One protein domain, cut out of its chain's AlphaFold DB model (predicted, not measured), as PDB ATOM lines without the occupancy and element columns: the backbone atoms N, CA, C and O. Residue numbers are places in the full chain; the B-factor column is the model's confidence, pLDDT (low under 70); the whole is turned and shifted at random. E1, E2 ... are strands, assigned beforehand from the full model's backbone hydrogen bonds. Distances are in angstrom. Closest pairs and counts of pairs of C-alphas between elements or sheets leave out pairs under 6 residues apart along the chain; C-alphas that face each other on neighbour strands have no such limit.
ATOM      1  N   ALA A  81      73.782  -8.151  -5.637       95.69
ATOM      2  CA  ALA A  81      72.998  -6.925  -5.617       95.69
ATOM      3  C   ALA A  81      73.842  -5.730  -5.134       95.69
ATOM      4  O   ALA A  81      74.526  -5.805  -4.102       95.69
ATOM      5  N   GLY A  82      73.783  -4.614  -5.856       96.00
ATOM      6  CA  GLY A  82      74.325  -3.336  -5.405       96.00
ATOM      7  C   GLY A  82      74.422  -2.300  -6.516       96.00
ATOM      8  O   GLY A  82      74.153  -2.577  -7.678       96.00
ATOM      9  N   CYS A  83      74.862  -1.092  -6.173       97.25
ATOM     10  CA  CYS A  83      74.949  -0.034  -7.167       97.25
ATOM     11  C   CYS A  83      76.041  -0.299  -8.219       97.25
ATOM     12  O   CYS A  83      77.234  -0.312  -7.903       97.25
ATOM     13  N   MET A  84      75.639  -0.396  -9.488       95.50
ATOM     14  CA  MET A  84      76.549  -0.574 -10.630       95.50
ATOM     15  C   MET A  84      77.014   0.755 -11.258       95.50
ATOM     16  O   MET A  84      77.893   0.776 -12.123       95.50
ATOM     17  N   THR A  85      76.460   1.892 -10.824       94.69
ATOM     18  CA  THR A  85      76.821   3.220 -11.345       94.69
ATOM     19  C   THR A  85      78.145   3.693 -10.748       94.69
ATOM     20  O   THR A  85      78.207   4.079  -9.586       94.69
ATOM     21  N   SER A  86      79.208   3.739 -11.554       93.69
ATOM     22  CA  SER A  86      80.569   4.097 -11.103       93.69
ATOM     23  C   SER A  86      80.735   5.523 -10.568       93.69
ATOM     24  O   SER A  86      81.746   5.826  -9.937       93.69
ATOM     25  N   THR A  87      79.767   6.402 -10.828       90.44
ATOM     26  CA  THR A  87      79.726   7.773 -10.302       90.44
ATOM     27  C   THR A  87      78.908   7.907  -9.019       90.44
ATOM     28  O   THR A  87      78.845   9.004  -8.479       90.44
ATOM     29  N   ALA A  88      78.258   6.843  -8.542       92.88
ATOM     30  CA  ALA A  88      77.514   6.867  -7.288       92.88
ATOM     31  C   ALA A  88      78.451   6.769  -6.078       92.88
ATOM     32  O   ALA A  88      79.484   6.101  -6.134       92.88
ATOM     33  N   CYS A  89      78.065   7.392  -4.965       92.88
ATOM     34  CA  CYS A  89      78.822   7.337  -3.718       92.88
ATOM     35  C   CYS A  89      78.881   5.922  -3.139       92.88
ATOM     36  O   CYS A  89      79.890   5.548  -2.550       92.88
ATOM     37  N   ASN A  90      77.838   5.119  -3.357       94.25
ATOM     38  CA  ASN A  90      77.763   3.729  -2.917       94.25
ATOM     39  C   ASN A  90      78.051   2.692  -4.014       94.25
ATOM     40  O   ASN A  90      77.507   1.585  -3.993       94.25
ATOM     41  N   TYR A  91      78.869   3.049  -5.008       96.38
ATOM     42  CA  TYR A  91      79.253   2.134  -6.081       96.38
ATOM     43  C   TYR A  91      79.900   0.849  -5.536       96.38
ATOM     44  O   TYR A  91      80.932   0.888  -4.860       96.38
ATOM     45  N   ASN A  92      79.345  -0.302  -5.917       96.25
ATOM     46  CA  ASN A  92      79.881  -1.613  -5.583       96.25
ATOM     47  C   ASN A  92      80.501  -2.269  -6.833       96.25
ATOM     48  O   ASN A  92      79.775  -2.792  -7.672       96.25
ATOM     49  N   PRO A  93      81.841  -2.350  -6.952       95.75
ATOM     50  CA  PRO A  93      82.492  -2.970  -8.110       95.75
ATOM     51  C   PRO A  93      82.312  -4.490  -8.199       95.75
ATOM     52  O   PRO A  93      82.744  -5.089  -9.177       95.75
ATOM     53  N   SER A  94      81.772  -5.120  -7.153       95.38
ATOM     54  CA  SER A  94      81.429  -6.543  -7.165       95.38
ATOM     55  C   SER A  94      79.964  -6.783  -7.514       95.38
ATOM     56  O   SER A  94      79.595  -7.946  -7.596       95.38
ATOM     57  N   ALA A  95      79.149  -5.730  -7.669       96.44
ATOM     58  CA  ALA A  95      77.755  -5.881  -8.051       96.44
ATOM     59  C   ALA A  95      77.646  -6.381  -9.493       96.44
ATOM     60  O   ALA A  95      78.344  -5.892 -10.386       96.44
ATOM     61  N   THR A  96      76.772  -7.357  -9.690       95.00
ATOM     62  CA  THR A  96      76.391  -7.890 -11.000       95.00
ATOM     63  C   THR A  96      74.937  -7.567 -11.325       95.00
ATOM     64  O   THR A  96      74.581  -7.608 -12.485       95.00
ATOM     65  N   GLU A  97      74.139  -7.165 -10.330       94.88
ATOM     66  CA  GLU A  97      72.749  -6.735 -10.500       94.88
ATOM     67  C   GLU A  97      72.525  -5.406  -9.759       94.88
ATOM     68  O   GLU A  97      72.961  -5.232  -8.612       94.88
ATOM     69  N   ASP A  98      71.844  -4.466 -10.417       94.94
ATOM     70  CA  ASP A  98      71.497  -3.162  -9.861       94.94
ATOM     71  C   ASP A  98      70.246  -3.280  -8.985       94.94
ATOM     72  O   ASP A  98      69.121  -3.472  -9.448       94.94
ATOM     73  N   ASP A  99      70.426  -3.094  -7.682       95.06
ATOM     74  CA  ASP A  99      69.332  -3.127  -6.711       95.06
ATOM     75  C   ASP A  99      68.577  -1.791  -6.590       95.06
ATOM     76  O   ASP A  99      67.688  -1.639  -5.743       95.06
ATOM     77  N   GLY A 100      68.930  -0.801  -7.416       94.31
ATOM     78  CA  GLY A 100      68.370   0.544  -7.388       94.31
ATOM     79  C   GLY A 100      68.823   1.366  -6.181       94.31
ATOM     80  O   GLY A 100      68.236   2.415  -5.909       94.31
ATOM     81  N   SER A 101      69.846   0.918  -5.442       94.12
ATOM     82  CA  SER A 101      70.369   1.641  -4.278       94.12
ATOM     83  C   SER A 101      71.283   2.813  -4.640       94.12
ATOM     84  O   SER A 101      71.685   3.541  -3.736       94.12
ATOM     85  N   CYS A 102      71.634   3.009  -5.915       94.75
ATOM     86  CA  CYS A 102      72.604   4.017  -6.342       94.75
ATOM     87  C   CYS A 102      72.299   5.434  -5.834       94.75
ATOM     88  O   CYS A 102      71.283   6.039  -6.181       94.75
ATOM     89  N   THR A 103      73.240   6.004  -5.083       90.31
ATOM     90  CA  THR A 103      73.211   7.385  -4.598       90.31
ATOM     91  C   THR A 103      74.201   8.223  -5.402       90.31
ATOM     92  O   THR A 103      75.402   8.249  -5.146       90.31
ATOM     93  N   VAL A 104      73.712   8.884  -6.449       85.62
ATOM     94  CA  VAL A 104      74.566   9.714  -7.308       85.62
ATOM     95  C   VAL A 104      74.640  11.127  -6.726       85.62
ATOM     96  O   VAL A 104      73.583  11.733  -6.547       85.62
ATOM     97  N   PRO A 105      75.842  11.658  -6.438       77.19
ATOM     98  CA  PRO A 105      75.987  13.041  -6.014       77.19
ATOM     99  C   PRO A 105      75.606  13.984  -7.160       77.19
ATOM    100  O   PRO A 105      75.971  13.759  -8.321       77.19
ATOM    101  N   THR A 106      74.860  15.039  -6.845       73.19
ATOM    102  CA  THR A 106      74.651  16.171  -7.752       73.19
ATOM    103  C   THR A 106      75.877  17.090  -7.752       73.19
ATOM    104  O   THR A 106      76.891  16.792  -7.125       73.19
ATOM    105  N   ALA A 107      75.827  18.198  -8.498       63.06
ATOM    106  CA  ALA A 107      76.993  19.057  -8.720       63.06
ATOM    107  C   ALA A 107      77.630  19.620  -7.429       63.06
ATOM    108  O   ALA A 107      78.828  19.889  -7.442       63.06
ATOM    109  N   CYS A 108      76.863  19.751  -6.341       63.12
ATOM    110  CA  CYS A 108      77.282  20.312  -5.044       63.12
ATOM    111  C   CYS A 108      77.293  19.274  -3.929       63.12
ATOM    112  O   CYS A 108      77.634  19.587  -2.789       63.12
ATOM    113  N   ASP A 109      76.910  18.041  -4.245       73.62
ATOM    114  CA  ASP A 109      77.029  16.968  -3.288       73.62
ATOM    115  C   ASP A 109      78.437  16.390  -3.341       73.62
ATOM    116  O   ASP A 109      79.055  16.237  -4.399       73.62
ATOM    117  N   THR A 110      78.928  15.989  -2.181       75.44
ATOM    118  CA  THR A 110      80.166  15.230  -2.064       75.44
ATOM    119  C   THR A 110      79.868  13.841  -1.521       75.44
ATOM    120  O   THR A 110      78.858  13.605  -0.863       75.44
ATOM    121  N   CYS A 111      80.737  12.880  -1.823       83.75
ATOM    122  CA  CYS A 111      80.630  11.555  -1.227       83.75
ATOM    123  C   CYS A 111      81.423  11.511   0.080       83.75
ATOM    124  O   CYS A 111      82.653  11.620   0.060       83.75
ATOM    125  N   GLU A 112      80.746  11.259   1.199       82.44
ATOM    126  CA  GLU A 112      81.400  10.835   2.439       82.44
ATOM    127  C   GLU A 112      81.101   9.356   2.690       82.44
ATOM    128  O   GLU A 112      80.074   8.966   3.251       82.44
ATOM    129  N   GLY A 113      82.022   8.501   2.241       84.94
ATOM    130  CA  GLY A 113      81.779   7.061   2.199       84.94
ATOM    131  C   GLY A 113      80.674   6.725   1.194       84.94
ATOM    132  O   GLY A 113      80.700   7.218   0.073       84.94
ATOM    133  N   GLU A 114      79.711   5.902   1.613       85.06
ATOM    134  CA  GLU A 114      78.584   5.435   0.784       85.06
ATOM    135  C   GLU A 114      77.451   6.479   0.654       85.06
ATOM    136  O   GLU A 114      76.482   6.281  -0.079       85.06
ATOM    137  N   ALA A 115      77.521   7.574   1.418       81.94
ATOM    138  CA  ALA A 115      76.468   8.577   1.477       81.94
ATOM    139  C   ALA A 115      76.804   9.798   0.619       81.94
ATOM    140  O   ALA A 115      77.938  10.280   0.604       81.94
ATOM    141  N   VAL A 116      75.767  10.317  -0.032       78.69
ATOM    142  CA  VAL A 116      75.747  11.665  -0.594       78.69
ATOM    143  C   VAL A 116      75.601  12.629   0.582       78.69
ATOM    144  O   VAL A 116      74.627  12.550   1.337       78.69
ATOM    145  N   VAL A 117      76.594  13.491   0.769       70.62
ATOM    146  CA  VAL A 117      76.574  14.579   1.742       70.62
ATOM    147  C   VAL A 117      76.409  15.879   0.985       70.62
ATOM    148  O   VAL A 117      77.203  16.220   0.110       70.62
ATOM    149  N   VAL A 118      75.350  16.588   1.350       60.34
ATOM    150  CA  VAL A 118      75.043  17.916   0.843       60.34
ATOM    151  C   VAL A 118      76.032  18.888   1.489       60.34
ATOM    152  O   VAL A 118      75.928  19.154   2.687       60.34
ATOM    153  N   ASP A 119      77.015  19.376   0.730       55.12
ATOM    154  CA  ASP A 119      78.065  20.291   1.224       55.12
ATOM    155  C   ASP A 119      77.645  21.776   1.155       55.12
ATOM    156  O   ASP A 119      78.461  22.680   1.297       55.12
ATOM    157  N   GLY A 120      76.357  22.056   0.942       52.59
ATOM    158  CA  GLY A 120      75.864  23.429   0.811       52.59
ATOM    159  C   GLY A 120      74.613  23.519  -0.047       52.59
ATOM    160  O   GLY A 120      74.630  24.126  -1.105       52.59
ATOM    161  N   ALA A 121      73.549  22.843   0.366       51.69
ATOM    162  CA  ALA A 121      72.219  23.107  -0.156       51.69
ATOM    163  C   ALA A 121      71.268  23.010   1.030       51.69
ATOM    164  O   ALA A 121      70.819  21.923   1.414       51.69
ATOM    165  N   LEU A 122      71.015  24.140   1.687       49.09
ATOM    166  CA  LEU A 122      70.031  24.201   2.769       49.09
ATOM    167  C   LEU A 122      68.607  23.853   2.282       49.09
ATOM    168  O   LEU A 122      67.760  23.490   3.105       49.09
ATOM    169  N   ASP A 123      68.363  23.881   0.969       53.34
ATOM    170  CA  ASP A 123      67.090  23.582   0.307       53.34
ATOM    171  C   ASP A 123      67.139  22.441  -0.741       53.34
ATOM    172  O   ASP A 123      66.089  21.987  -1.205       53.34
ATOM    173  N   GLY A 124      68.328  21.912  -1.051       52.19
ATOM    174  CA  GLY A 124      68.534  20.843  -2.034       52.19
ATOM    175  C   GLY A 124      68.749  21.313  -3.479       52.19
ATOM    176  O   GLY A 124      68.652  20.476  -4.384       52.19
ATOM    177  N   ILE A 125      69.023  22.603  -3.703       53.78
ATOM    178  CA  ILE A 125      69.377  23.188  -5.004       53.78
ATOM    179  C   ILE A 125      70.859  23.595  -5.022       53.78
ATOM    180  O   ILE A 125      71.518  23.724  -3.998       53.78
ATOM    181  N   CYS A 126      71.424  23.627  -6.223       54.31
ATOM    182  CA  CYS A 126      72.851  23.637  -6.478       54.31
ATOM    183  C   CYS A 126      73.269  24.908  -7.221       54.31
ATOM    184  O   CYS A 126      73.311  24.904  -8.456       54.31
ATOM    185  N   ASP A 127      73.615  25.963  -6.484       54.22
ATOM    186  CA  ASP A 127      73.879  27.278  -7.074       54.22
ATOM    187  C   ASP A 127      75.379  27.579  -7.206       54.22
ATOM    188  O   ASP A 127      76.205  27.305  -6.332       54.22
ATOM    189  N   THR A 128      75.776  28.109  -8.366       52.00
ATOM    190  CA  THR A 128      77.177  28.437  -8.675       52.00
ATOM    191  C   THR A 128      77.374  29.947  -8.671       52.00
ATOM    192  O   THR A 128      76.921  30.619  -9.597       52.00
ATOM    193  N   CYS A 129      78.087  30.469  -7.671       56.50
ATOM    194  CA  CYS A 129      78.105  31.906  -7.387       56.50
ATOM    195  C   CYS A 129      79.343  32.685  -7.835       56.50
ATOM    196  O   CYS A 129      79.255  33.893  -8.046       56.50
ATOM    197  N   GLU A 130      80.499  32.051  -8.035       47.06
ATOM    198  CA  GLU A 130      81.695  32.797  -8.454       47.06
ATOM    199  C   GLU A 130      82.694  31.903  -9.184       47.06
ATOM    200  O   GLU A 130      83.132  30.905  -8.629       47.06
ATOM    201  N   ASP A 131      83.074  32.243 -10.425       48.12
ATOM    202  CA  ASP A 131      84.204  31.635 -11.160       48.12
ATOM    203  C   ASP A 131      84.305  30.085 -11.082       48.12
ATOM    204  O   ASP A 131      85.390  29.500 -11.093       48.12
ATOM    205  N   GLY A 132      83.161  29.389 -11.036       47.06
ATOM    206  CA  GLY A 132      83.098  27.924 -10.949       47.06
ATOM    207  C   GLY A 132      83.362  27.337  -9.555       47.06
ATOM    208  O   GLY A 132      83.562  26.127  -9.445       47.06
ATOM    209  N   VAL A 133      83.366  28.164  -8.510       49.72
ATOM    210  CA  VAL A 133      83.309  27.760  -7.102       49.72
ATOM    211  C   VAL A 133      81.841  27.697  -6.686       49.72
ATOM    212  O   VAL A 133      81.090  28.660  -6.844       49.72
ATOM    213  N   ILE A 134      81.436  26.535  -6.184       50.31
ATOM    214  CA  ILE A 134      80.116  26.323  -5.595       50.31
ATOM    215  C   ILE A 134      80.157  26.919  -4.190       50.31
ATOM    216  O   ILE A 134      80.979  26.504  -3.371       50.31
ATOM    217  N   VAL A 135      79.338  27.938  -3.952       52.81
ATOM    218  CA  VAL A 135      79.191  28.597  -2.655       52.81
ATOM    219  C   VAL A 135      77.690  28.749  -2.458       52.81
ATOM    220  O   VAL A 135      77.062  29.480  -3.216       52.81
ATOM    221  N   ASP A 136      77.138  28.011  -1.500       55.31
ATOM    222  CA  ASP A 136      75.744  28.113  -1.059       55.31
ATOM    223  C   ASP A 136      75.521  29.495  -0.450       55.31
ATOM    224  O   ASP A 136      75.886  29.738   0.705       55.31
ATOM    225  N   ASN A 137      75.037  30.432  -1.262       58.28
ATOM    226  CA  ASN A 137      74.660  31.745  -0.774       58.28
ATOM    227  C   ASN A 137      73.459  32.340  -1.508       58.28
ATOM    228  O   ASN A 137      73.427  33.546  -1.649       58.28
ATOM    229  N   ASP A 138      72.512  31.550  -2.010       61.09
ATOM    230  CA  ASP A 138      71.223  32.058  -2.511       61.09
ATOM    231  C   ASP A 138      70.106  31.492  -1.629       61.09
ATOM    232  O   ASP A 138      69.544  30.431  -1.880       61.09
ATOM    233  N   ALA A 139      69.795  32.174  -0.531       63.97
ATOM    234  CA  ALA A 139      68.777  31.715   0.401       63.97
ATOM    235  C   ALA A 139      67.344  31.953  -0.095       63.97
ATOM    236  O   ALA A 139      66.390  31.624   0.626       63.97
ATOM    237  N   ASN A 140      67.177  32.593  -1.254       64.44
ATOM    238  CA  ASN A 140      65.884  33.016  -1.766       64.44
ATOM    239  C   ASN A 140      65.486  32.337  -3.097       64.44
ATOM    240  O   ASN A 140      64.315  32.452  -3.479       64.44
ATOM    241  N   ASP A 141      66.386  31.533  -3.678       59.09
ATOM    242  CA  ASP A 141      66.199  30.687  -4.869       59.09
ATOM    243  C   ASP A 141      65.748  31.518  -6.085       59.09
ATOM    244  O   ASP A 141      64.795  31.177  -6.797       59.09
ATOM    245  N   ASP A 142      66.386  32.679  -6.288       66.81
ATOM    246  CA  ASP A 142      66.159  33.542  -7.455       66.81
ATOM    247  C   ASP A 142      67.263  33.457  -8.520       66.81
ATOM    248  O   ASP A 142      67.216  34.188  -9.518       66.81
ATOM    249  N   GLU A 143      68.182  32.499  -8.368       58.16
ATOM    250  CA  GLU A 143      69.349  32.260  -9.223       58.16
ATOM    251  C   GLU A 143      70.378  33.413  -9.154       58.16
ATOM    252  O   GLU A 143      71.233  33.554 -10.043       58.16
TER     253      GLU A 143
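What this domain is: This is residues 81 to 143 of the 238 residues of the protein "Cytochrome c domain-containing protein" of Candidatus Marinimicrobia bacterium (UniProt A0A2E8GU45). A loosely looped chain with little regular structure makes a rod, with the small hairpin E1 and E2 near the middle of its length. Unnamed loops of residues 81 to 104 fill one end; E3, folding back to pair with residues 133 to 134, lies towards the other. The printed part has 63 residues, 11 of them in three named strands, in the order E1, E2, E3; the class is all strand, the sheet E1 - E2 antiparallel. The whole is loose, radius of gyration of the C-alphas 14.4 A, spanning 42 by 20 by 16 A.

Where its parts are: E1, residues 109 to 112, begins at C-alpha (77.029, 16.968, -3.288) and measures 9.5 A. E2, residues 115 to 118, also measures 9.5 A. E3, residues 128 to 130, measures 6.3 A and ends at C-alpha (81.695, 32.797, -8.454).

How they stand to each other: E1 and E2 form an antiparallel hairpin at 138 degrees; N 117 and O 110 are 2.8 A apart, within hydrogen-bond range. E3 pairs with no named strand and is apart from E1 and E2.

The domain as a whole: The C-alphas farthest apart, Thr 96 and Asn 140, are 43.2 A apart. The printed part has no cut and no long link. pLDDT is under 70 in residues 107 to 108 and 118 to 143.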